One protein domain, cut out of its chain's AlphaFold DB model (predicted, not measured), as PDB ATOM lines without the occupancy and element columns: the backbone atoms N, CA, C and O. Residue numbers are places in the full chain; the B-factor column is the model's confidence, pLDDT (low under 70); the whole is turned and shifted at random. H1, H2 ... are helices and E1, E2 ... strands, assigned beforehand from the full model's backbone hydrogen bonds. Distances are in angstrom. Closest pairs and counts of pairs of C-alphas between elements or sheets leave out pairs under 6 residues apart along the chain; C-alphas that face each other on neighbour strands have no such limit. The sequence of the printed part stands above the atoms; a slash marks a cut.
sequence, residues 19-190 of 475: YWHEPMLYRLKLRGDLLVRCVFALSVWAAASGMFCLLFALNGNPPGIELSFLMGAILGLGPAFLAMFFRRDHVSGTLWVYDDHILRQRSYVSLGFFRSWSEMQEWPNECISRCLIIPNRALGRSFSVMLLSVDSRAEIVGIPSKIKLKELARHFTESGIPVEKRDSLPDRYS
ATOM      1  N   TYR A  19     201.942 169.725 252.636       96.19
ATOM      2  CA  TYR A  19     202.458 171.037 252.288       96.19
ATOM      3  C   TYR A  19     202.710 171.125 250.789       96.19
ATOM      4  O   TYR A  19     203.397 170.272 250.211       96.19
ATOM      5  N   TRP A  20     202.189 172.169 250.146       98.06
ATOM      6  CA  TRP A  20     202.532 172.448 248.759       98.06
ATOM      7  C   TRP A  20     202.318 173.902 248.346       98.06
ATOM      8  O   TRP A  20     201.529 174.644 248.921       98.06
ATOM      9  N   HIS A  21     202.992 174.274 247.260       97.69
ATOM     10  CA  HIS A  21     202.655 175.457 246.478       97.69
ATOM     11  C   HIS A  21     201.683 175.059 245.374       97.69
ATOM     12  O   HIS A  21     201.921 174.084 244.649       97.69
ATOM     13  N   GLU A  22     200.586 175.800 245.245       97.81
ATOM     14  CA  GLU A  22     199.658 175.618 244.137       97.81
ATOM     15  C   GLU A  22     200.405 175.827 242.805       97.81
ATOM     16  O   GLU A  22     201.254 176.720 242.708       97.81
ATOM     17  N   PRO A  23     200.109 175.042 241.751       97.56
ATOM     18  CA  PRO A  23     200.794 175.189 240.472       97.56
ATOM     19  C   PRO A  23     200.667 176.622 239.938       97.56
ATOM     20  O   PRO A  23     199.594 177.228 239.992       97.56
ATOM     21  N   MET A  24     201.754 177.183 239.412       94.75
ATOM     22  CA  MET A  24     201.754 178.559 238.915       94.75
ATOM     23  C   MET A  24     200.729 178.726 237.778       94.75
ATOM     24  O   MET A  24     200.686 177.921 236.842       94.75
ATOM     25  N   LEU A  25     199.898 179.770 237.870       94.62
ATOM     26  CA  LEU A  25     198.852 180.106 236.893       94.62
ATOM     27  C   LEU A  25     197.817 178.989 236.656       94.62
ATOM     28  O   LEU A  25     197.178 178.965 235.602       94.62
ATOM     29  N   TYR A  26     197.618 178.059 237.601       96.88
ATOM     30  CA  TYR A  26     196.676 176.947 237.405       96.88
ATOM     31  C   TYR A  26     195.259 177.446 237.083       96.88
ATOM     32  O   TYR A  26     194.599 176.883 236.218       96.88
ATOM     33  N   ARG A  27     194.824 178.554 237.698       96.06
ATOM     34  CA  ARG A  27     193.512 179.170 237.441       96.06
ATOM     35  C   ARG A  27     193.374 179.697 236.013       96.06
ATOM     36  O   ARG A  27     192.334 179.500 235.397       96.06
ATOM     37  N   LEU A  28     194.426 180.310 235.467       95.31
ATOM     38  CA  LEU A  28     194.442 180.757 234.068       95.31
ATOM     39  C   LEU A  28     194.442 179.561 233.112       95.31
ATOM     40  O   LEU A  28     193.722 179.550 232.118       95.31
ATOM     41  N   LYS A  29     195.204 178.511 233.444       96.25
ATOM     42  CA  LYS A  29     195.218 177.264 232.670       96.25
ATOM     43  C   LYS A  29     193.860 176.562 232.684       96.25
ATOM     44  O   LYS A  29     193.485 176.000 231.665       96.25
ATOM     45  N   LEU A  30     193.120 176.602 233.795       96.75
ATOM     46  CA  LEU A  30     191.764 176.047 233.869       96.75
ATOM     47  C   LEU A  30     190.796 176.772 232.931       96.75
ATOM     48  O   LEU A  30     190.011 176.112 232.262       96.75
ATOM     49  N   ARG A  31     190.894 178.100 232.846       96.62
ATOM     50  CA  ARG A  31     190.026 178.933 231.998       96.62
ATOM     51  C   ARG A  31     190.423 178.948 230.527       96.62
ATOM     52  O   ARG A  31     189.610 179.286 229.679       96.62
ATOM     53  N   GLY A  32     191.683 178.636 230.221       95.94
ATOM     54  CA  GLY A  32     192.203 178.680 228.853       95.94
ATOM     55  C   GLY A  32     192.261 180.092 228.254       95.94
ATOM     56  O   GLY A  32     192.394 180.230 227.046       95.94
ATOM     57  N   ASP A  33     192.191 181.143 229.077       96.38
ATOM     58  CA  ASP A  33     192.057 182.539 228.636       96.38
ATOM     59  C   ASP A  33     193.379 183.330 228.671       96.38
ATOM     60  O   ASP A  33     193.379 184.560 228.613       96.38
ATOM     61  N   LEU A  34     194.522 182.634 228.740       95.50
ATOM     62  CA  LEU A  34     195.847 183.252 228.848       95.50
ATOM     63  C   LEU A  34     196.123 184.238 227.702       95.50
ATOM     64  O   LEU A  34     196.493 185.383 227.950       95.50
ATOM     65  N   LEU A  35     195.902 183.803 226.457       96.25
ATOM     66  CA  LEU A  35     196.112 184.644 225.274       96.25
ATOM     67  C   LEU A  35     195.168 185.848 225.260       96.25
ATOM     68  O   LEU A  35     195.604 186.958 224.977       96.25
ATOM     69  N   VAL A  36     193.901 185.649 225.635       96.81
ATOM     70  CA  VAL A  36     192.895 186.721 225.699       96.81
ATOM     71  C   VAL A  36     193.335 187.815 226.678       96.81
ATOM     72  O   VAL A  36     193.227 189.000 226.370       96.81
ATOM     73  N   ARG A  37     193.907 187.439 227.828       96.69
ATOM     74  CA  ARG A  37     194.447 188.394 228.811       96.69
ATOM     75  C   ARG A  37     195.682 189.133 228.306       96.69
ATOM     76  O   ARG A  37     195.799 190.331 228.555       96.69
ATOM     77  N   CYS A  38     196.581 188.450 227.593       96.88
ATOM     78  CA  CYS A  38     197.737 189.093 226.966       96.88
ATOM     79  C   CYS A  38     197.300 190.125 225.919       96.88
ATOM     80  O   CYS A  38     197.770 191.258 225.958       96.88
ATOM     81  N   VAL A  39     196.356 189.766 225.041       97.50
ATOM     82  CA  VAL A  39     195.790 190.688 224.043       97.50
ATOM     83  C   VAL A  39     195.158 191.896 224.728       97.50
ATOM     84  O   VAL A  39     195.432 193.027 224.338       97.50
ATOM     85  N   PHE A  40     194.379 191.685 225.792       97.25
ATOM     86  CA  PHE A  40     193.794 192.781 226.561       97.25
ATOM     87  C   PHE A  40     194.865 193.723 227.133       97.25
ATOM     88  O   PHE A  40     194.778 194.936 226.952       97.25
ATOM     89  N   ALA A  41     195.902 193.187 227.785       96.81
ATOM     90  CA  ALA A  41     196.970 194.000 228.371       96.81
ATOM     91  C   ALA A  41     197.750 194.794 227.307       96.81
ATOM     92  O   ALA A  41     198.015 195.982 227.497       96.81
ATOM     93  N   LEU A  42     198.048 194.172 226.160       97.69
ATOM     94  CA  LEU A  42     198.672 194.840 225.012       97.69
ATOM     95  C   LEU A  42     197.768 195.916 224.396       97.69
ATOM     96  O   LEU A  42     198.260 196.944 223.943       97.69
ATOM     97  N   SER A  43     196.451 195.723 224.424       97.94
ATOM     98  CA  SER A  43     195.490 196.716 223.935       97.94
ATOM     99  C   SER A  43     195.470 197.965 224.819       97.94
ATOM    100  O   SER A  43     195.476 199.084 224.311       97.94
ATOM    101  N   VAL A  44     195.517 197.787 226.145       97.44
ATOM    102  CA  VAL A  44     195.630 198.903 227.101       97.44
ATOM    103  C   VAL A  44     196.968 199.632 226.940       97.44
ATOM    104  O   VAL A  44     197.008 200.861 226.960       97.44
ATOM    105  N   TRP A  45     198.059 198.893 226.726       97.88
ATOM    106  CA  TRP A  45     199.368 199.466 226.408       97.88
ATOM    107  C   TRP A  45     199.360 200.311 225.130       97.88
ATOM    108  O   TRP A  45     199.861 201.438 225.137       97.88
ATOM    109  N   ALA A  46     198.778 199.788 224.047       97.88
ATOM    110  CA  ALA A  46     198.659 200.493 222.775       97.88
ATOM    111  C   ALA A  46     197.834 201.778 222.931       97.88
ATOM    112  O   ALA A  46     198.282 202.845 222.512       97.88
ATOM    113  N   ALA A  47     196.690 201.700 223.624       98.00
ATOM    114  CA  ALA A  47     195.851 202.856 223.930       98.00
ATOM    115  C   ALA A  47     196.625 203.948 224.686       98.00
ATOM    116  O   ALA A  47     196.623 205.109 224.280       98.00
ATOM    117  N   ALA A  48     197.312 203.571 225.770       97.44
ATOM    118  CA  ALA A  48     198.098 204.499 226.574       97.44
ATOM    119  C   ALA A  48     199.244 205.126 225.764       97.44
ATOM    120  O   ALA A  48     199.425 206.341 225.810       97.44
ATOM    121  N   SER A  49     199.976 204.325 224.983       97.75
ATOM    122  CA  SER A  49     201.069 204.817 224.131       97.75
ATOM    123  C   SER A  49     200.559 205.807 223.081       97.75
ATOM    124  O   SER A  49     201.138 206.876 222.919       97.75
ATOM    125  N   GLY A  50     199.438 205.495 222.419       97.94
ATOM    126  CA  GLY A  50     198.785 206.390 221.463       97.94
ATOM    127  C   GLY A  50     198.369 207.720 222.081       97.94
ATOM    128  O   GLY A  50     198.656 208.784 221.535       97.94
ATOM    129  N   MET A  51     197.772 207.668 223.271       98.00
ATOM    130  CA  MET A  51     197.403 208.865 224.023       98.00
ATOM    131  C   MET A  51     198.629 209.725 224.370       98.00
ATOM    132  O   MET A  51     198.584 210.939 224.188       98.00
ATOM    133  N   PHE A  52     199.745 209.126 224.803       97.69
ATOM    134  CA  PHE A  52     200.982 209.875 225.057       97.69
ATOM    135  C   PHE A  52     201.612 210.440 223.783       97.69
ATOM    136  O   PHE A  52     202.045 211.589 223.805       97.69
ATOM    137  N   CYS A  53     201.606 209.704 222.666       97.81
ATOM    138  CA  CYS A  53     202.049 210.234 221.372       97.81
ATOM    139  C   CYS A  53     201.270 211.496 220.988       97.81
ATOM    140  O   CYS A  53     201.887 212.494 220.612       97.81
ATOM    141  N   LEU A  54     199.942 211.466 221.146       97.38
ATOM    142  CA  LEU A  54     199.071 212.607 220.879       97.38
ATOM    143  C   LEU A  54     199.387 213.793 221.802       97.38
ATOM    144  O   LEU A  54     199.580 214.907 221.325       97.38
ATOM    145  N   LEU A  55     199.486 213.560 223.115       96.44
ATOM    146  CA  LEU A  55     199.784 214.613 224.095       96.44
ATOM    147  C   LEU A  55     201.163 215.243 223.867       96.44
ATOM    148  O   LEU A  55     201.308 216.462 223.929       96.44
ATOM    149  N   PHE A  56     202.178 214.432 223.580       96.62
ATOM    150  CA  PHE A  56     203.534 214.913 223.327       96.62
ATOM    151  C   PHE A  56     203.641 215.694 222.025       96.62
ATOM    152  O   PHE A  56     204.336 216.702 221.996       96.62
ATOM    153  N   ALA A  57     202.905 215.300 220.990       95.69
ATOM    154  CA  ALA A  57     202.844 216.028 219.727       95.69
ATOM    155  C   ALA A  57     202.173 217.414 219.839       95.69
ATOM    156  O   ALA A  57     202.339 218.257 218.958       95.69
ATOM    157  N   LEU A  58     201.423 217.666 220.917       94.88
ATOM    158  CA  LEU A  58     200.869 218.985 221.236       94.88
ATOM    159  C   LEU A  58     201.841 219.872 222.035       94.88
ATOM    160  O   LEU A  58     201.568 221.058 222.207       94.88
ATOM    161  N   ASN A  59     202.959 219.329 222.522       95.25
ATOM    162  CA  ASN A  59     203.964 220.088 223.262       95.25
ATOM    163  C   ASN A  59     204.855 220.901 222.304       95.25
ATOM    164  O   ASN A  59     205.181 220.438 221.214       95.25
ATOM    165  N   GLY A  60     205.298 222.091 222.724       94.56
ATOM    166  CA  GLY A  60     206.176 222.951 221.916       94.56
ATOM    167  C   GLY A  60     207.543 222.320 221.620       94.56
ATOM    168  O   GLY A  60     208.111 222.563 220.562       94.56
ATOM    169  N   ASN A  61     208.030 221.468 222.528       93.81
ATOM    170  CA  ASN A  61     209.215 220.626 222.347       93.81
ATOM    171  C   ASN A  61     208.816 219.160 222.579       93.81
ATOM    172  O   ASN A  61     208.930 218.667 223.707       93.81
ATOM    173  N   PRO A  62     208.275 218.477 221.556       94.06
ATOM    174  CA  PRO A  62     207.791 217.112 221.693       94.06
ATOM    175  C   PRO A  62     208.963 216.183 222.056       94.06
ATOM    176  O   PRO A  62     209.967 216.166 221.339       94.06
ATOM    177  N   PRO A  63     208.882 215.411 223.154       93.88
ATOM    178  CA  PRO A  63     209.860 214.361 223.410       93.88
ATOM    179  C   PRO A  63     209.785 213.280 222.321       93.88
ATOM    180  O   PRO A  63     208.772 213.131 221.634       93.88
ATOM    181  N   GLY A  64     210.860 212.502 222.186       93.75
ATOM    182  CA  GLY A  64     210.918 211.409 221.217       93.75
ATOM    183  C   GLY A  64     209.840 210.348 221.453       93.75
ATOM    184  O   GLY A  64     209.428 210.090 222.586       93.75
ATOM    185  N   ILE A  65     209.424 209.692 220.368       96.00
ATOM    186  CA  ILE A  65     208.400 208.637 220.361       96.00
ATOM    187  C   ILE A  65     208.689 207.494 221.350       96.00
ATOM    188  O   ILE A  65     207.769 206.915 221.928       96.00
ATOM    189  N   GLU A  66     209.968 207.206 221.600       96.19
ATOM    190  CA  GLU A  66     210.430 206.208 222.571       96.19
ATOM    191  C   GLU A  66     209.874 206.474 223.974       96.19
ATOM    192  O   GLU A  66     209.441 205.545 224.661       96.19
ATOM    193  N   LEU A  67     209.801 207.748 224.378       96.19
ATOM    194  CA  LEU A  67     209.262 208.125 225.678       96.19
ATOM    195  C   LEU A  67     207.757 207.844 225.762       96.19
ATOM    196  O   LEU A  67     207.287 207.397 226.807       96.19
ATOM    197  N   SER A  68     206.999 208.044 224.679       96.31
ATOM    198  CA  SER A  68     205.565 207.720 224.638       96.31
ATOM    199  C   SER A  68     205.321 206.231 224.872       96.31
ATOM    200  O   SER A  68     204.464 205.861 225.672       96.31
ATOM    201  N   PHE A  69     206.097 205.370 224.207       96.94
ATOM    202  CA  PHE A  69     205.993 203.919 224.367       96.94
ATOM    203  C   PHE A  69     206.436 203.452 225.755       96.94
ATOM    204  O   PHE A  69     205.792 202.574 226.335       96.94
ATOM    205  N   LEU A  70     207.488 204.058 226.313       96.81
ATOM    206  CA  LEU A  70     207.923 203.790 227.683       96.81
ATOM    207  C   LEU A  70     206.830 204.166 228.692       96.81
ATOM    208  O   LEU A  70     206.484 203.359 229.555       96.81
ATOM    209  N   MET A  71     206.229 205.351 228.553       97.00
ATOM    210  CA  MET A  71     205.123 205.788 229.411       97.00
ATOM    211  C   MET A  71     203.890 204.904 229.233       97.00
ATOM    212  O   MET A  71     203.261 204.526 230.221       97.00
ATOM    213  N   GLY A  72     203.583 204.485 228.005       96.12
ATOM    214  CA  GLY A  72     202.542 203.497 227.737       96.12
ATOM    215  C   GLY A  72     202.821 202.146 228.402       96.12
ATOM    216  O   GLY A  72     201.903 201.519 228.931       96.12
ATOM    217  N   ALA A  73     204.076 201.690 228.444       95.25
ATOM    218  CA  ALA A  73     204.463 200.464 229.148       95.25
ATOM    219  C   ALA A  73     204.283 200.595 230.667       95.25
ATOM    220  O   ALA A  73     203.682 199.719 231.292       95.25
ATOM    221  N   ILE A  74     204.738 201.705 231.251       94.62
ATOM    222  CA  ILE A  74     204.673 201.952 232.698       94.62
ATOM    223  C   ILE A  74     203.229 202.164 233.167       94.62
ATOM    224  O   ILE A  74     202.829 201.600 234.183       94.62
ATOM    225  N   LEU A  75     202.441 202.959 232.441       95.00
ATOM    226  CA  LEU A  75     201.105 203.393 232.870       95.00
ATOM    227  C   LEU A  75     199.967 202.569 232.258       95.00
ATOM    228  O   LEU A  75     198.866 202.555 232.802       95.00
ATOM    229  N   GLY A  76     200.222 201.864 231.156       95.31
ATOM    230  CA  GLY A  76     199.270 200.968 230.501       95.31
ATOM    231  C   GLY A  76     199.579 199.497 230.767       95.31
ATOM    232  O   GLY A  76     198.827 198.825 231.475       95.31
ATOM    233  N   LEU A  77     200.690 198.989 230.214       95.81
ATOM    234  CA  LEU A  77     200.994 197.549 230.228       95.81
ATOM    235  C   LEU A  77     201.154 197.001 231.647       95.81
ATOM    236  O   LEU A  77     200.529 195.996 231.978       95.81
ATOM    237  N   GLY A  78     201.972 197.650 232.479       93.00
ATOM    238  CA  GLY A  78     202.258 197.206 233.844       93.00
ATOM    239  C   GLY A  78     200.987 197.043 234.686       93.00
ATOM    240  O   GLY A  78     200.691 195.925 235.117       93.00
ATOM    241  N   PRO A  79     200.185 198.104 234.885       93.12
ATOM    242  CA  PRO A  79     198.933 198.028 235.633       93.12
ATOM    243  C   PRO A  79     197.931 197.030 235.045       93.12
ATOM    244  O   PRO A  79     197.324 196.270 235.801       93.12
ATOM    245  N   ALA A  80     197.779 196.974 233.715       94.69
ATOM    246  CA  ALA A  80     196.884 196.016 233.068       94.69
ATOM    247  C   ALA A  80     197.340 194.567 233.297       94.69
ATOM    248  O   ALA A  80     196.528 193.704 233.631       94.69
ATOM    249  N   PHE A  81     198.642 194.299 233.190       95.00
ATOM    250  CA  PHE A  81     199.224 192.994 233.480       95.00
ATOM    251  C   PHE A  81     199.028 192.614 234.955       95.00
ATOM    252  O   PHE A  81     198.531 191.531 235.263       95.00
ATOM    253  N   LEU A  82     199.307 193.520 235.893       92.25
ATOM    254  CA  LEU A  82     199.064 193.273 237.316       92.25
ATOM    255  C   LEU A  82     197.583 192.984 237.603       92.25
ATOM    256  O   LEU A  82     197.264 192.008 238.285       92.25
ATOM    257  N   ALA A  83     196.667 193.763 237.026       91.50
ATOM    258  CA  ALA A  83     195.231 193.556 237.188       91.50
ATOM    259  C   ALA A  83     194.759 192.213 236.602       91.50
ATOM    260  O   ALA A  83     193.929 191.532 237.207       91.50
ATOM    261  N   MET A  84     195.295 191.804 235.451       93.25
ATOM    262  CA  MET A  84     194.848 190.600 234.744       93.25
ATOM    263  C   MET A  84     195.466 189.307 235.276       93.25
ATOM    264  O   MET A  84     194.844 188.250 235.148       93.25
ATOM    265  N   PHE A  85     196.648 189.366 235.888       94.06
ATOM    266  CA  PHE A  85     197.398 188.175 236.301       94.06
ATOM    267  C   PHE A  85     197.557 188.042 237.818       94.06
ATOM    268  O   PHE A  85     197.600 186.923 238.326       94.06
ATOM    269  N   PHE A  86     197.581 189.156 238.551       91.94
ATOM    270  CA  PHE A  86     197.900 189.186 239.983       91.94
ATOM    271  C   PHE A  86     196.730 189.630 240.863       91.94
ATOM    272  O   PHE A  86     196.927 189.947 242.034       91.94
ATOM    273  N   ARG A  87     195.497 189.620 240.344       91.00
ATOM    274  CA  ARG A  87     194.290 189.781 241.167       91.00
ATOM    275  C   ARG A  87     194.101 188.597 242.122       91.00
ATOM    276  O   ARG A  87     194.473 187.468 241.808       91.00
ATOM    277  N   ARG A  88     193.428 188.850 243.250       90.00
ATOM    278  CA  ARG A  88     193.079 187.860 244.293       90.00
ATOM    279  C   ARG A  88     192.532 186.537 243.736       90.00
ATOM    280  O   ARG A  88     192.855 185.465 244.248       90.00
ATOM    281  N   ASP A  89     191.743 186.610 242.666       90.19
ATOM    282  CA  ASP A  89     191.103 185.443 242.052       90.19
ATOM    283  C   ASP A  89     191.985 184.686 241.053       90.19
ATOM    284  O   ASP A  89     191.573 183.634 240.562       90.19
ATOM    285  N   HIS A  90     193.179 185.180 240.736       91.62
ATOM    286  CA  HIS A  90     194.081 184.591 239.739       91.62
ATOM    287  C   HIS A  90     195.365 184.036 240.352       91.62
ATOM    288  O   HIS A  90     195.974 183.140 239.767       91.62
ATOM    289  N   VAL A  91     195.745 184.521 241.535       93.12
ATOM    290  CA  VAL A  91     196.994 184.127 242.182       93.12
ATOM    291  C   VAL A  91     196.935 182.721 242.773       93.12
ATOM    292  O   VAL A  91     195.933 182.290 243.353       93.12
ATOM    293  N   SER A  92     198.054 182.019 242.626       95.75
ATOM    294  CA  SER A  92     198.361 180.793 243.356       95.75
ATOM    295  C   SER A  92     198.804 181.137 244.780       95.75
ATOM    296  O   SER A  92     199.334 182.220 245.033       95.75
ATOM    297  N   GLY A  93     198.594 180.217 245.713       96.06
ATOM    298  CA  GLY A  93     199.060 180.317 247.085       96.06
ATOM    299  C   GLY A  93     199.904 179.130 247.520       96.06
ATOM    300  O   GLY A  93     200.154 178.186 246.768       96.06
ATOM    301  N   THR A  94     200.319 179.193 248.774       96.81
ATOM    302  CA  THR A  94     200.910 178.082 249.515       96.81
ATOM    303  C   THR A  94     199.844 177.512 250.437       96.81
ATOM    304  O   THR A  94     199.115 178.283 251.065       96.81
ATOM    305  N   LEU A  95     199.731 176.187 250.486       97.75
ATOM    306  CA  LEU A  95     198.790 175.479 251.342       97.75
ATOM    307  C   LEU A  95     199.539 174.609 252.354       97.75
ATOM    308  O   LEU A  95     200.460 173.874 251.987       97.75
ATOM    309  N   TRP A  96     199.085 174.665 253.599       97.12
ATOM    310  CA  TRP A  96     199.452 173.761 254.679       97.12
ATOM    311  C   TRP A  96     198.179 173.083 255.174       97.12
ATOM    312  O   TRP A  96     197.182 173.748 255.439       97.12
ATOM    313  N   VAL A  97     198.208 171.762 255.272       97.38
ATOM    314  CA  VAL A  97     197.113 170.960 255.820       97.38
ATOM    315  C   VAL A  97     197.603 170.363 257.125       97.38
ATOM    316  O   VAL A  97     198.606 169.647 257.124       97.38
ATOM    317  N   TYR A  98     196.909 170.668 258.211       96.25
ATOM    318  CA  TYR A  98     197.132 170.117 259.542       96.25
ATOM    319  C   TYR A  98     196.035 169.092 259.866       96.25
ATOM    320  O   TYR A  98     195.177 168.794 259.026       96.25
ATOM    321  N   ASP A  99     196.082 168.518 261.065       96.00
ATOM    322  CA  ASP A  99     195.090 167.534 261.518       96.00
ATOM    323  C   ASP A  99     193.717 168.165 261.795       96.00
ATOM    324  O   ASP A  99     192.689 167.522 261.593       96.00
ATOM    325  N   ASP A 100     193.701 169.432 262.210       95.56
ATOM    326  CA  ASP A 100     192.543 170.181 262.709       95.56
ATOM    327  C   ASP A 100     192.120 171.357 261.807       95.56
ATOM    328  O   ASP A 100     190.968 171.795 261.863       95.56
ATOM    329  N   HIS A 101     193.008 171.854 260.941       95.94
ATOM    330  CA  HIS A 101     192.710 172.978 260.051       95.94
ATOM    331  C   HIS A 101     193.562 172.995 258.770       95.94
ATOM    332  O   HIS A 101     194.565 172.291 258.618       95.94
ATOM    333  N   ILE A 102     193.179 173.857 257.828       97.25
ATOM    334  CA  ILE A 102     193.936 174.161 256.610       97.25
ATOM    335  C   ILE A 102     194.350 175.634 256.633       97.25
ATOM    336  O   ILE A 102     193.508 176.516 256.787       97.25
ATOM    337  N   LEU A 103     195.633 175.914 256.396       96.12
ATOM    338  CA  LEU A 103     196.140 177.267 256.166       96.12
ATOM    339  C   LEU A 103     196.442 177.482 254.687       96.12
ATOM    340  O   LEU A 103     197.072 176.655 254.026       96.12
ATOM    341  N   ARG A 104     196.057 178.647 254.170       96.31
ATOM    342  CA  ARG A 104     196.415 179.114 252.832       96.31
ATOM    343  C   ARG A 104     196.984 180.517 252.885       96.31
ATOM    344  O   ARG A 104     196.322 181.438 253.348       96.31
ATOM    345  N   GLN A 105     198.160 180.712 252.302       94.81
ATOM    346  CA  GLN A 105     198.759 182.033 252.128       94.81
ATOM    347  C   GLN A 105     198.790 182.404 250.647       94.81
ATOM    348  O   GLN A 105     199.250 181.621 249.815       94.81
ATOM    349  N   ARG A 106     198.316 183.602 250.306       94.00
ATOM    350  CA  ARG A 106     198.330 184.150 248.944       94.00
ATOM    351  C   ARG A 106     198.885 185.563 248.944       94.00
ATOM    352  O   ARG A 106     198.547 186.348 249.822       94.00
ATOM    353  N   SER A 107     199.638 185.899 247.904       88.88
ATOM    354  CA  SER A 107     200.077 187.270 247.641       88.88
ATOM    355  C   SER A 107     199.424 187.772 246.362       88.88
ATOM    356  O   SER A 107     199.546 187.125 245.324       88.88
ATOM    357  N   TYR A 108     198.728 188.906 246.422       91.56
ATOM    358  CA  TYR A 108     198.102 189.535 245.255       91.56
ATOM    359  C   TYR A 108     198.284 191.048 245.246       91.56
ATOM    360  O   TYR A 108     198.603 191.676 246.258       91.56
ATOM    361  N   VAL A 109     198.057 191.637 244.076       84.25
ATOM    362  CA  VAL A 109     198.077 193.081 243.869       84.25
ATOM    363  C   VAL A 109     196.641 193.594 243.836       84.25
ATOM    364  O   VAL A 109     195.792 193.089 243.097       84.25
ATOM    365  N   SER A 110     196.356 194.602 244.660       82.12
ATOM    366  CA  SER A 110     195.116 195.373 244.553       82.12
ATOM    367  C   SER A 110     195.317 196.551 243.604       82.12
ATOM    368  O   SER A 110     196.387 197.151 243.607       82.12
ATOM    369  N   LEU A 111     194.266 196.955 242.889       70.31
ATOM    370  CA  LEU A 111     194.263 198.164 242.050       70.31
ATOM    371  C   LEU A 111     194.489 199.475 242.840       70.31
ATOM    372  O   LEU A 111     194.688 200.514 242.225       70.31
ATOM    373  N   GLY A 112     194.519 199.438 244.181       73.44
ATOM    374  CA  GLY A 112     195.035 200.511 245.045       73.44
ATOM    375  C   GLY A 112     196.566 200.636 244.960       73.44
ATOM    376  O   GLY A 112     197.274 200.370 245.929       73.44
ATOM    377  N   PHE A 113     197.028 200.944 243.751       55.84
ATOM    378  CA  PHE A 113     198.343 201.225 243.166       55.84
ATOM    379  C   PHE A 113     199.696 200.813 243.784       55.84
ATOM    380  O   PHE A 113     200.600 200.671 242.976       55.84
ATOM    381  N   PHE A 114     199.923 200.535 245.077       55.62
ATOM    382  CA  PHE A 114     201.290 200.158 245.540       55.62
ATOM    383  C   PHE A 114     201.387 199.220 246.755       55.62
ATOM    384  O   PHE A 114     202.462 199.077 247.333       55.62
ATOM    385  N   ARG A 115     200.307 198.548 247.172       58.44
ATOM    386  CA  ARG A 115     200.399 197.550 248.256       58.44
ATOM    387  C   ARG A 115     200.185 196.142 247.719       58.44
ATOM    388  O   ARG A 115     199.108 195.813 247.220       58.44
ATOM    389  N   SER A 116     201.230 195.321 247.818       65.00
ATOM    390  CA  SER A 116     201.069 193.872 247.799       65.00
ATOM    391  C   SER A 116     200.336 193.473 249.076       65.00
ATOM    392  O   SER A 116     200.651 193.942 250.171       65.00
ATOM    393  N   TRP A 117     199.318 192.637 248.929       79.12
ATOM    394  CA  TRP A 117     198.575 192.105 250.060       79.12
ATOM    395  C   TRP A 117     198.939 190.639 250.207       79.12
ATOM    396  O   TRP A 117     198.775 189.865 249.264       79.12
ATOM    397  N   SER A 118     199.443 190.275 251.385       85.50
ATOM    398  CA  SER A 118     199.506 188.883 251.821       85.50
ATOM    399  C   SER A 118     198.211 188.582 252.563       85.50
ATOM    400  O   SER A 118     197.935 189.179 253.603       85.50
ATOM    401  N   GLU A 119     197.406 187.675 252.029       87.56
ATOM    402  CA  GLU A 119     196.216 187.157 252.692       87.56
ATOM    403  C   GLU A 119     196.529 185.764 253.221       87.56
ATOM    404  O   GLU A 119     196.869 184.859 252.456       87.56
ATOM    405  N   MET A 120     196.415 185.612 254.536       90.56
ATOM    406  CA  MET A 120     196.422 184.322 255.208       90.56
ATOM    407  C   MET A 120     194.973 183.950 255.513       90.56
ATOM    408  O   MET A 120     194.224 184.754 256.070       90.56
ATOM    409  N   GLN A 121     194.568 182.769 255.070       93.00
ATOM    410  CA  GLN A 121     193.255 182.196 255.315       93.00
ATOM    411  C   GLN A 121     193.441 180.921 256.113       93.00
ATOM    412  O   GLN A 121     194.306 180.111 255.789       93.00
ATOM    413  N   GLU A 122     192.615 180.768 257.129       93.88
ATOM    414  CA  GLU A 122     192.566 179.603 257.989       93.88
ATOM    415  C   GLU A 122     191.163 179.017 257.894       93.88
ATOM    416  O   GLU A 122     190.175 179.750 257.967       93.88
ATOM    417  N   TRP A 123     191.091 177.713 257.655       96.12
ATOM    418  CA  TRP A 123     189.849 176.965 257.545       96.12
ATOM    419  C   TRP A 123     189.896 175.815 258.549       96.12
ATOM    420  O   TRP A 123     190.496 174.781 258.240       96.12
ATOM    421  N   PRO A 124     189.299 175.988 259.738       95.81
ATOM    422  CA  PRO A 124     189.071 174.885 260.664       95.81
ATOM    423  C   PRO A 124     188.305 173.762 259.962       95.81
ATOM    424  O   PRO A 124     187.397 174.040 259.173       95.81
ATOM    425  N   ASN A 125     188.651 172.503 260.232       97.12
ATOM    426  CA  ASN A 125     188.033 171.360 259.549       97.12
ATOM    427  C   ASN A 125     186.509 171.319 259.752       97.12
ATOM    428  O   ASN A 125     185.769 171.024 258.817       97.12
ATOM    429  N   GLU A 126     186.044 171.722 260.933       94.81
ATOM    430  CA  GLU A 126     184.628 171.880 261.293       94.81
ATOM    431  C   GLU A 126     183.855 172.896 260.432       94.81
ATOM    432  O   GLU A 126     182.649 172.747 260.243       94.81
ATOM    433  N   CYS A 127     184.530 173.889 259.840       95.62
ATOM    434  CA  CYS A 127     183.914 174.853 258.919       95.62
ATOM    435  C   CYS A 127     183.835 174.324 257.473       95.62
ATOM    436  O   CYS A 127     183.166 174.918 256.620       95.62
ATOM    437  N   ILE A 128     184.528 173.223 257.158       97.88
ATOM    438  CA  ILE A 128     184.593 172.658 255.807       97.88
ATOM    439  C   ILE A 128     183.461 171.645 255.629       97.88
ATOM    440  O   ILE A 128     183.611 170.442 255.816       97.88
ATOM    441  N   SER A 129     182.319 172.143 255.168       97.62
ATOM    442  CA  SER A 129     181.127 171.323 254.910       97.62
ATOM    443  C   SER A 129     181.312 170.252 253.825       97.62
ATOM    444  O   SER A 129     180.589 169.257 253.820       97.62
ATOM    445  N   ARG A 130     182.221 170.465 252.860       98.00
ATOM    446  CA  ARG A 130     182.433 169.557 251.720       98.00
ATOM    447  C   ARG A 130     183.757 169.801 251.008       98.00
ATOM    448  O   ARG A 130     184.122 170.952 250.759       98.00
ATOM    449  N   CYS A 131     184.405 168.724 250.570       98.31
ATOM    450  CA  CYS A 131     185.601 168.752 249.733       98.31
ATOM    451  C   CYS A 131     185.362 167.982 248.423       98.31
ATOM    452  O   CYS A 131     185.082 166.787 248.434       98.31
ATOM    453  N   LEU A 132     185.469 168.651 247.271       98.31
ATOM    454  CA  LEU A 132     185.413 167.997 245.958       98.31
ATOM    455  C   LEU A 132     186.815 167.918 245.359       98.31
ATOM    456  O   LEU A 132     187.456 168.953 245.192       98.31
ATOM    457  N   ILE A 133     187.265 166.729 244.965       98.56
ATOM    458  CA  ILE A 133     188.549 166.527 244.285       98.56
ATOM    459  C   ILE A 133     188.302 166.128 242.830       98.56
ATOM    460  O   ILE A 133     187.649 165.124 242.542       98.56
ATOM    461  N   ILE A 134     188.880 166.897 241.907       98.44
ATOM    462  CA  ILE A 134     188.872 166.631 240.467       98.44
ATOM    463  C   ILE A 134     190.296 166.245 240.049       98.44
ATOM    464  O   ILE A 134     191.191 167.101 240.047       98.44
ATOM    465  N   PRO A 135     190.552 164.967 239.718       98.50
ATOM    466  CA  PRO A 135     191.884 164.514 239.348       98.50
ATOM    467  C   PRO A 135     192.398 165.167 238.066       98.50
ATOM    468  O   PRO A 135     191.654 165.409 237.117       98.50
ATOM    469  N   ASN A 136     193.712 165.347 237.999       98.12
ATOM    470  CA  ASN A 136     194.424 165.882 236.841       98.12
ATOM    471  C   ASN A 136     194.068 165.197 235.505       98.12
ATOM    472  O   ASN A 136     193.922 165.879 234.493       98.12
ATOM    473  N   ARG A 137     193.862 163.871 235.512       97.81
ATOM    474  CA  ARG A 137     193.435 163.089 234.338       97.81
ATOM    475  C   ARG A 137     192.060 163.510 233.817       97.81
ATOM    476  O   ARG A 137     191.897 163.604 232.610       97.81
ATOM    477  N   ALA A 138     191.112 163.801 234.709       97.81
ATOM    478  CA  ALA A 138     189.780 164.267 234.327       97.81
ATOM    479  C   ALA A 138     189.817 165.698 233.762       97.81
ATOM    480  O   ALA A 138     189.068 166.036 232.855       97.81
ATOM    481  N   LEU A 139     190.751 166.526 234.245       97.12
ATOM    482  CA  LEU A 139     190.953 167.893 233.754       97.12
ATOM    483  C   LEU A 139     191.771 167.976 232.455       97.12
ATOM    484  O   LEU A 139     191.834 169.049 231.856       97.12
ATOM    485  N   GLY A 140     192.478 166.911 232.061       97.31
ATOM    486  CA  GLY A 140     193.487 166.982 230.998       97.31
ATOM    487  C   GLY A 140     194.627 167.962 231.323       97.31
ATOM    488  O   GLY A 140     195.167 168.619 230.433       97.31
ATOM    489  N   ARG A 141     194.970 168.127 232.609       97.31
ATOM    490  CA  ARG A 141     196.006 169.065 233.086       97.31
ATOM    491  C   ARG A 141     197.097 168.331 233.864       97.31
ATOM    492  O   ARG A 141     196.944 167.184 234.261       97.31
ATOM    493  N   SER A 142     198.213 169.014 234.128       97.38
ATOM    494  CA  SER A 142     199.313 168.485 234.953       97.38
ATOM    495  C   SER A 142     199.053 168.565 236.464       97.38
ATOM    496  O   SER A 142     199.890 168.146 237.261       97.38
ATOM    497  N   PHE A 143     197.903 169.100 236.868       98.12
ATOM    498  CA  PHE A 143     197.513 169.309 238.255       98.12
ATOM    499  C   PHE A 143     196.057 168.908 238.467       98.12
ATOM    500  O   PHE A 143     195.255 168.944 237.534       98.12
ATOM    501  N   SER A 144     195.739 168.526 239.695       98.56
ATOM    502  CA  SER A 144     194.376 168.251 240.145       98.56
ATOM    503  C   SER A 144     193.790 169.506 240.788       98.56
ATOM    504  O   SER A 144     194.516 170.452 241.102       98.56
ATOM    505  N   VAL A 145     192.481 169.532 240.996       98.44
ATOM    506  CA  VAL A 145     191.789 170.651 241.643       98.44
ATOM    507  C   VAL A 145     191.012 170.143 242.844       98.44
ATOM    508  O   VAL A 145     190.417 169.072 242.792       98.44
ATOM    509  N   MET A 146     191.006 170.938 243.907       98.44
ATOM    510  CA  MET A 146     190.165 170.756 245.077       98.44
ATOM    511  C   MET A 146     189.243 171.961 245.247       98.44
ATOM    512  O   MET A 146     189.692 173.103 245.141       98.44
ATOM    513  N   LEU A 147     187.960 171.706 245.495       98.12
ATOM    514  CA  LEU A 147     186.963 172.715 245.842       98.12
ATOM    515  C   LEU A 147     186.527 172.494 247.289       98.12
ATOM    516  O   LEU A 147     185.900 171.480 247.593       98.12
ATOM    517  N   LEU A 148     186.851 173.443 248.161       98.00
ATOM    518  CA  LEU A 148     186.454 173.442 249.567       98.00
ATOM    519  C   LEU A 148     185.207 174.302 249.740       98.00
ATOM    520  O   LEU A 148     185.206 175.452 249.311       98.00
ATOM    521  N   SER A 149     184.159 173.764 250.356       97.69
ATOM    522  CA  SER A 149     182.951 174.521 250.708       97.69
ATOM    523  C   SER A 149     183.030 174.959 252.172       97.69
ATOM    524  O   SER A 149     182.841 174.131 253.060       97.69
ATOM    525  N   VAL A 150     183.312 176.243 252.407       95.94
ATOM    526  CA  VAL A 150     183.520 176.869 253.724       95.94
ATOM    527  C   VAL A 150     182.505 177.994 253.904       95.94
ATOM    528  O   VAL A 150     182.466 178.904 253.076       95.94
ATOM    529  N   ASP A 151     181.664 177.933 254.938       89.62
ATOM    530  CA  ASP A 151     180.677 178.976 255.279       89.62
ATOM    531  C   ASP A 151     179.872 179.494 254.073       89.62
ATOM    532  O   ASP A 151     179.822 180.694 253.800       89.62
ATOM    533  N   SER A 152     179.273 178.583 253.293       87.12
ATOM    534  CA  SER A 152     178.536 178.831 252.028       87.12
ATOM    535  C   SER A 152     179.361 179.321 250.824       87.12
ATOM    536  O   SER A 152     178.834 179.459 249.717       87.12
ATOM    537  N   ARG A 153     180.667 179.546 250.992       93.25
ATOM    538  CA  ARG A 153     181.592 179.927 249.917       93.25
ATOM    539  C   ARG A 153     182.377 178.720 249.440       93.25
ATOM    540  O   ARG A 153     182.641 177.791 250.187       93.25
ATOM    541  N   ALA A 154     182.768 178.739 248.174       95.31
ATOM    542  CA  ALA A 154     183.546 177.661 247.586       95.31
ATOM    543  C   ALA A 154     184.914 178.172 247.132       95.31
ATOM    544  O   ALA A 154     185.016 178.999 246.220       95.31
ATOM    545  N   GLU A 155     185.962 177.645 247.747       96.56
ATOM    546  CA  GLU A 155     187.350 177.997 247.496       96.56
ATOM    547  C   GLU A 155     188.007 176.953 246.598       96.56
ATOM    548  O   GLU A 155     187.969 175.755 246.869       96.56
ATOM    549  N   ILE A 156     188.624 177.417 245.511       97.44
ATOM    550  CA  ILE A 156     189.368 176.562 244.584       97.44
ATOM    551  C   ILE A 156     190.856 176.550 244.937       97.44
ATOM    552  O   ILE A 156     191.476 177.610 245.137       97.44
ATOM    553  N   VAL A 157     191.413 175.340 244.990       98.06
ATOM    554  CA  VAL A 157     192.805 175.048 245.326       98.06
ATOM    555  C   VAL A 157     193.418 174.123 244.272       98.06
ATOM    556  O   VAL A 157     192.847 173.090 243.923       98.06
ATOM    557  N   GLY A 158     194.588 174.484 243.748       98.06
ATOM    558  CA  GLY A 158     195.343 173.648 242.814       98.06
ATOM    559  C   GLY A 158     196.229 172.643 243.552       98.06
ATOM    560  O   GLY A 158     197.039 173.033 244.390       98.06
ATOM    561  N   ILE A 159     196.125 171.358 243.215       98.50
ATOM    562  CA  ILE A 159     196.931 170.280 243.801       98.50
ATOM    563  C   ILE A 159     197.977 169.813 242.772       98.50
ATOM    564  O   ILE A 159     197.604 169.304 241.710       98.50
ATOM    565  N   PRO A 160     199.287 169.950 243.043       98.25
ATOM    566  CA  PRO A 160     200.318 169.466 242.135       98.25
ATOM    567  C   PRO A 160     200.331 167.933 242.094       98.25
ATOM    568  O   PRO A 160     200.030 167.269 243.083       98.25
ATOM    569  N   SER A 161     200.737 167.360 240.959       97.81
ATOM    570  CA  SER A 161     200.724 165.908 240.708       97.81
ATOM    571  C   SER A 161     201.519 165.067 241.715       97.81
ATOM    572  O   SER A 161     201.240 163.881 241.866       97.81
ATOM    573  N   LYS A 162     202.490 165.671 242.413       97.62
ATOM    574  CA  LYS A 162     203.288 165.016 243.460       97.62
ATOM    575  C   LYS A 162     202.492 164.670 244.726       97.62
ATOM    576  O   LYS A 162     202.934 163.823 245.493       97.62
ATOM    577  N   ILE A 163     201.354 165.326 244.966       98.19
ATOM    578  CA  ILE A 163     200.500 165.037 246.122       98.19
ATOM    579  C   ILE A 163     199.605 163.850 245.782       98.19
ATOM    580  O   ILE A 163     198.819 163.882 244.831       98.19
ATOM    581  N   LYS A 164     199.714 162.785 246.575       98.19
ATOM    582  CA  LYS A 164     198.928 161.568 246.393       98.19
ATOM    583  C   LYS A 164     197.480 161.814 246.819       98.19
ATOM    584  O   LYS A 164     197.160 161.822 248.004       98.19
ATOM    585  N   LEU A 165     196.588 161.961 245.838       98.38
ATOM    586  CA  LEU A 165     195.174 162.295 246.077       98.38
ATOM    587  C   LEU A 165     194.451 161.317 247.015       98.38
ATOM    588  O   LEU A 165     193.570 161.741 247.749       98.38
ATOM    589  N   LYS A 166     194.816 160.027 246.998       98.19
ATOM    590  CA  LYS A 166     194.213 159.018 247.885       98.19
ATOM    591  C   LYS A 166     194.556 159.260 249.357       98.19
ATOM    592  O   LYS A 166     193.675 159.140 250.195       98.19
ATOM    593  N   GLU A 167     195.810 159.605 249.654       98.25
ATOM    594  CA  GLU A 167     196.262 159.901 251.020       98.25
ATOM    595  C   GLU A 167     195.629 161.207 251.518       98.25
ATOM    596  O   GLU A 167     195.104 161.246 252.623       98.25
ATOM    597  N   LEU A 168     195.570 162.236 250.664       98.25
ATOM    598  CA  LEU A 168     194.907 163.504 250.988       98.25
ATOM    599  C   LEU A 168     193.399 163.330 251.246       98.25
ATOM    600  O   LEU A 168     192.868 163.871 252.210       98.25
ATOM    601  N   ALA A 169     192.703 162.570 250.394       98.38
ATOM    602  CA  ALA A 169     191.278 162.291 250.566       98.38
ATOM    603  C   ALA A 169     191.003 161.487 251.844       98.38
ATOM    604  O   ALA A 169     190.029 161.762 252.545       98.38
ATOM    605  N   ARG A 170     191.868 160.512 252.153       98.44
ATOM    606  CA  ARG A 170     191.795 159.730 253.388       98.44
ATOM    607  C   ARG A 170     191.945 160.627 254.616       98.44
ATOM    608  O   ARG A 170     191.076 160.566 255.473       98.44
ATOM    609  N   HIS A 171     192.960 161.495 254.638       97.88
ATOM    610  CA  HIS A 171     193.182 162.465 255.718       97.88
ATOM    611  C   HIS A 171     191.943 163.322 255.979       97.88
ATOM    612  O   HIS A 171     191.428 163.344 257.086       97.88
ATOM    613  N   PHE A 172     191.386 163.951 254.941       98.06
ATOM    614  CA  PHE A 172     190.174 164.760 255.103       98.06
ATOM    615  C   PHE A 172     188.968 163.954 255.592       98.06
ATOM    616  O   PHE A 172     188.215 164.455 256.420       98.06
ATOM    617  N   THR A 173     188.807 162.710 255.134       98.12
ATOM    618  CA  THR A 173     187.731 161.831 255.615       98.12
ATOM    619  C   THR A 173     187.916 161.486 257.098       98.12
ATOM    620  O   THR A 173     186.951 161.532 257.855       98.12
ATOM    621  N   GLU A 174     189.144 161.172 257.526       97.94
ATOM    622  CA  GLU A 174     189.499 160.898 258.930       97.94
ATOM    623  C   GLU A 174     189.317 162.145 259.819       97.94
ATOM    624  O   GLU A 174     188.862 162.022 260.953       97.94
ATOM    625  N   SER A 175     189.552 163.346 259.280       97.12
ATOM    626  CA  SER A 175     189.258 164.636 259.924       97.12
ATOM    627  C   SER A 175     187.772 165.043 259.890       97.12
ATOM    628  O   SER A 175     187.440 166.167 260.263       97.12
ATOM    629  N   GLY A 176     186.866 164.174 259.426       97.56
ATOM    630  CA  GLY A 176     185.419 164.428 259.406       97.56
ATOM    631  C   GLY A 176     184.911 165.288 258.239       97.56
ATOM    632  O   GLY A 176     183.739 165.658 258.222       97.56
ATOM    633  N   ILE A 177     185.749 165.586 257.243       98.19
ATOM    634  CA  ILE A 177     185.372 166.365 256.058       98.19
ATOM    635  C   ILE A 177     184.896 165.403 254.958       98.19
ATOM    636  O   ILE A 177     185.678 164.568 254.492       98.19
ATOM    637  N   PRO A 178     183.654 165.522 254.454       98.19
ATOM    638  CA  PRO A 178     183.173 164.641 253.401       98.19
ATOM    639  C   PRO A 178     183.879 164.955 252.076       98.19
ATOM    640  O   PRO A 178     183.786 166.071 251.545       98.19
ATOM    641  N   VAL A 179     184.582 163.956 251.536       98.44
ATOM    642  CA  VAL A 179     185.323 164.055 250.273       98.44
ATOM    643  C   VAL A 179     184.572 163.348 249.150       98.44
ATOM    644  O   VAL A 179     184.277 162.159 249.235       98.44
ATOM    645  N   GLU A 180     184.340 164.049 248.044       98.25
ATOM    646  CA  GLU A 180     183.805 163.454 246.819       98.25
ATOM    647  C   GLU A 180     184.772 163.616 245.653       98.25
ATOM    648  O   GLU A 180     185.395 164.661 245.457       98.25
ATOM    649  N   LYS A 181     184.835 162.592 244.806       98.38
ATOM    650  CA  LYS A 181     185.497 162.683 243.507       98.38
ATOM    651  C   LYS A 181     184.520 163.238 242.465       98.38
ATOM    652  O   LYS A 181     183.374 162.803 242.394       98.38
ATOM    653  N   ARG A 182     184.988 164.157 241.619       98.12
ATOM    654  CA  ARG A 182     184.260 164.659 240.441       98.12
ATOM    655  C   ARG A 182     185.136 164.563 239.197       98.12
ATOM    656  O   ARG A 182     186.360 164.605 239.302       98.12
ATOM    657  N   ASP A 183     184.503 164.473 238.032       98.06
ATOM    658  CA  ASP A 183     185.206 164.405 236.743       98.06
ATOM    659  C   ASP A 183     185.135 165.726 235.953       98.06
ATOM    660  O   ASP A 183     185.846 165.898 234.968       98.06
ATOM    661  N   SER A 184     184.335 166.696 236.404       97.25
ATOM    662  CA  SER A 184     184.209 168.013 235.775       97.25
ATOM    663  C   SER A 184     184.193 169.148 236.799       97.25
ATOM    664  O   SER A 184     183.815 168.981 237.962       97.25
ATOM    665  N   LEU A 185     184.654 170.317 236.352       97.06
ATOM    666  CA  LEU A 185     184.715 171.543 237.139       97.06
ATOM    667  C   LEU A 185     183.420 172.350 236.942       97.06
ATOM    668  O   LEU A 185     182.972 172.455 235.804       97.06
ATOM    669  N   PRO A 186     182.836 172.963 237.992       96.12
ATOM    670  CA  PRO A 186     181.705 173.872 237.823       96.12
ATOM    671  C   PRO A 186     182.043 175.040 236.886       96.12
ATOM    672  O   PRO A 186     183.114 175.642 237.022       96.12
ATOM    673  N   ASP A 187     181.097 175.411 236.017       95.75
ATOM    674  CA  ASP A 187     181.296 176.378 234.924       95.75
ATOM    675  C   ASP A 187     181.895 177.715 235.372       95.75
ATOM    676  O   ASP A 187     182.757 178.284 234.709       95.75
ATOM    677  N   ARG A 188     181.532 178.196 236.566       94.19
ATOM    678  CA  ARG A 188     182.064 179.453 237.122       94.19
ATOM    679  C   ARG A 188     183.594 179.493 237.258       94.19
ATOM    680  O   ARG A 188     184.169 180.572 237.377       94.19
ATOM    681  N   TYR A 189     184.263 178.339 237.313       95.25
ATOM    682  CA  TYR A 189     185.723 178.262 237.419       95.25
ATOM    683  C   TYR A 189     186.411 177.987 236.078       95.25
ATOM    684  O   TYR A 189     187.615 178.237 235.973       95.25
ATOM    685  N   SER A 190     185.675 177.497 235.076       94.81
ATOM    686  CA  SER A 190     186.151 177.311 233.700       94.81
ATOM    687  C   SER A 190     185.838 178.511 232.803       94.81
ATOM    688  O   SER A 190     186.507 178.687 231.789       94.81
TER     689      SER A 190
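Overview. This is residues 19 to 190 of the 475 residues of an uncharacterized protein of Gimesia alba (UniProt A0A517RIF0). Two four-stranded sheets, partly face to face as a sandwich with crossed strands, form a head, and the long helical hairpin of H2 and H3 makes the other end of a rod. H5 covers one face of the strongly twisted sheet E7 E6 E5 E8, and short H1 is over its opposite face. The printed part has 172 residues, with six named helices and eight named strands in the order E1 H1 H2 H3 E2 E3 E4 E5 H4 E6 E7 H5 E8 H6. The sheet E1 E2 E3 E4 is antiparallel, the sheet E7 E6 E5 E8 is mixed, and the class is mixed, helices and strands. The whole is loose, with a radius of gyration of the C-alphas of 21.0 A and spans of 74 by 31 by 27 A.

Along the chain. One sheet has E7, residues 153 to 160, 22.8 A long; E6, 143 to 150, 22.2 A; E5, 128 to 134; and E8, 179 to 181. The other has E1, 19 to 21, beginning at C-alpha 19 (202.458, 171.037, 252.288); E2, 93 to 97; E3, 101 to 109, 26.4 A; and E4, 116 to 124, 25.9 A. The helices are H1, 26 to 31; H2, 34 to 57, 34.7 A; H3, 65 to 85, 28.2 A; H4, 136 to 139; H5, 165 to 174, 14.1 A; and H6, 187 to 190, ending at C-alpha 190 (186.151, 177.311, 233.700).

Arrangement. E7 and E6 form an antiparallel hairpin, with N 146 and O 157 2.8 A apart. E6 and E5 are antiparallel, with N 147 and O 132 at 2.8 A. E5 and E8 are parallel, with N 133 and O 180 at 2.8 A. E7, H5 and E8 make a split strand-helix-strand unit, with E6 and E5 between its strands and a right-handed crossover. H5 is over E5 at a height over the sheet of 9.7 A. H4 is at the sheet's level. E2, E3 and E4 form a meander, each strand the antiparallel neighbour of the one before; N 96 and O 103 are 2.9 A apart, N 104 and O 121 2.8 A. E1 is antiparallel to E2, with N 95 and O 20 at 2.8 A. The strands of the two sheets stand at 72 degrees. H2 and H3 touch, closest at the C-alphas of Ser 49 and Gly 72, 4.1 A, at a shallow tilt of 32 degrees, opposite ways. H3 has a kink of 25 degrees near residue 79 and only grazes the sheet E1 E2 E3 E4 with residues 79 to 85. H1 and H6 touch, the C-alphas of Arg 31 and Ser 190 being 4.5 A apart. Every O i to N i+4 pair is within hydrogen-bond range in H1, H2 and H5; H3 has 15 of 17, and H4 and H6 are too short for one.

Size, cuts and confidence. The C-alphas farthest apart, of Gly 60 and Glu 174, are 74.2 A apart. The printed part has no cut and no long link. Mean pLDDT of the printed part is 94.7; residues 113 to 116 are under 70.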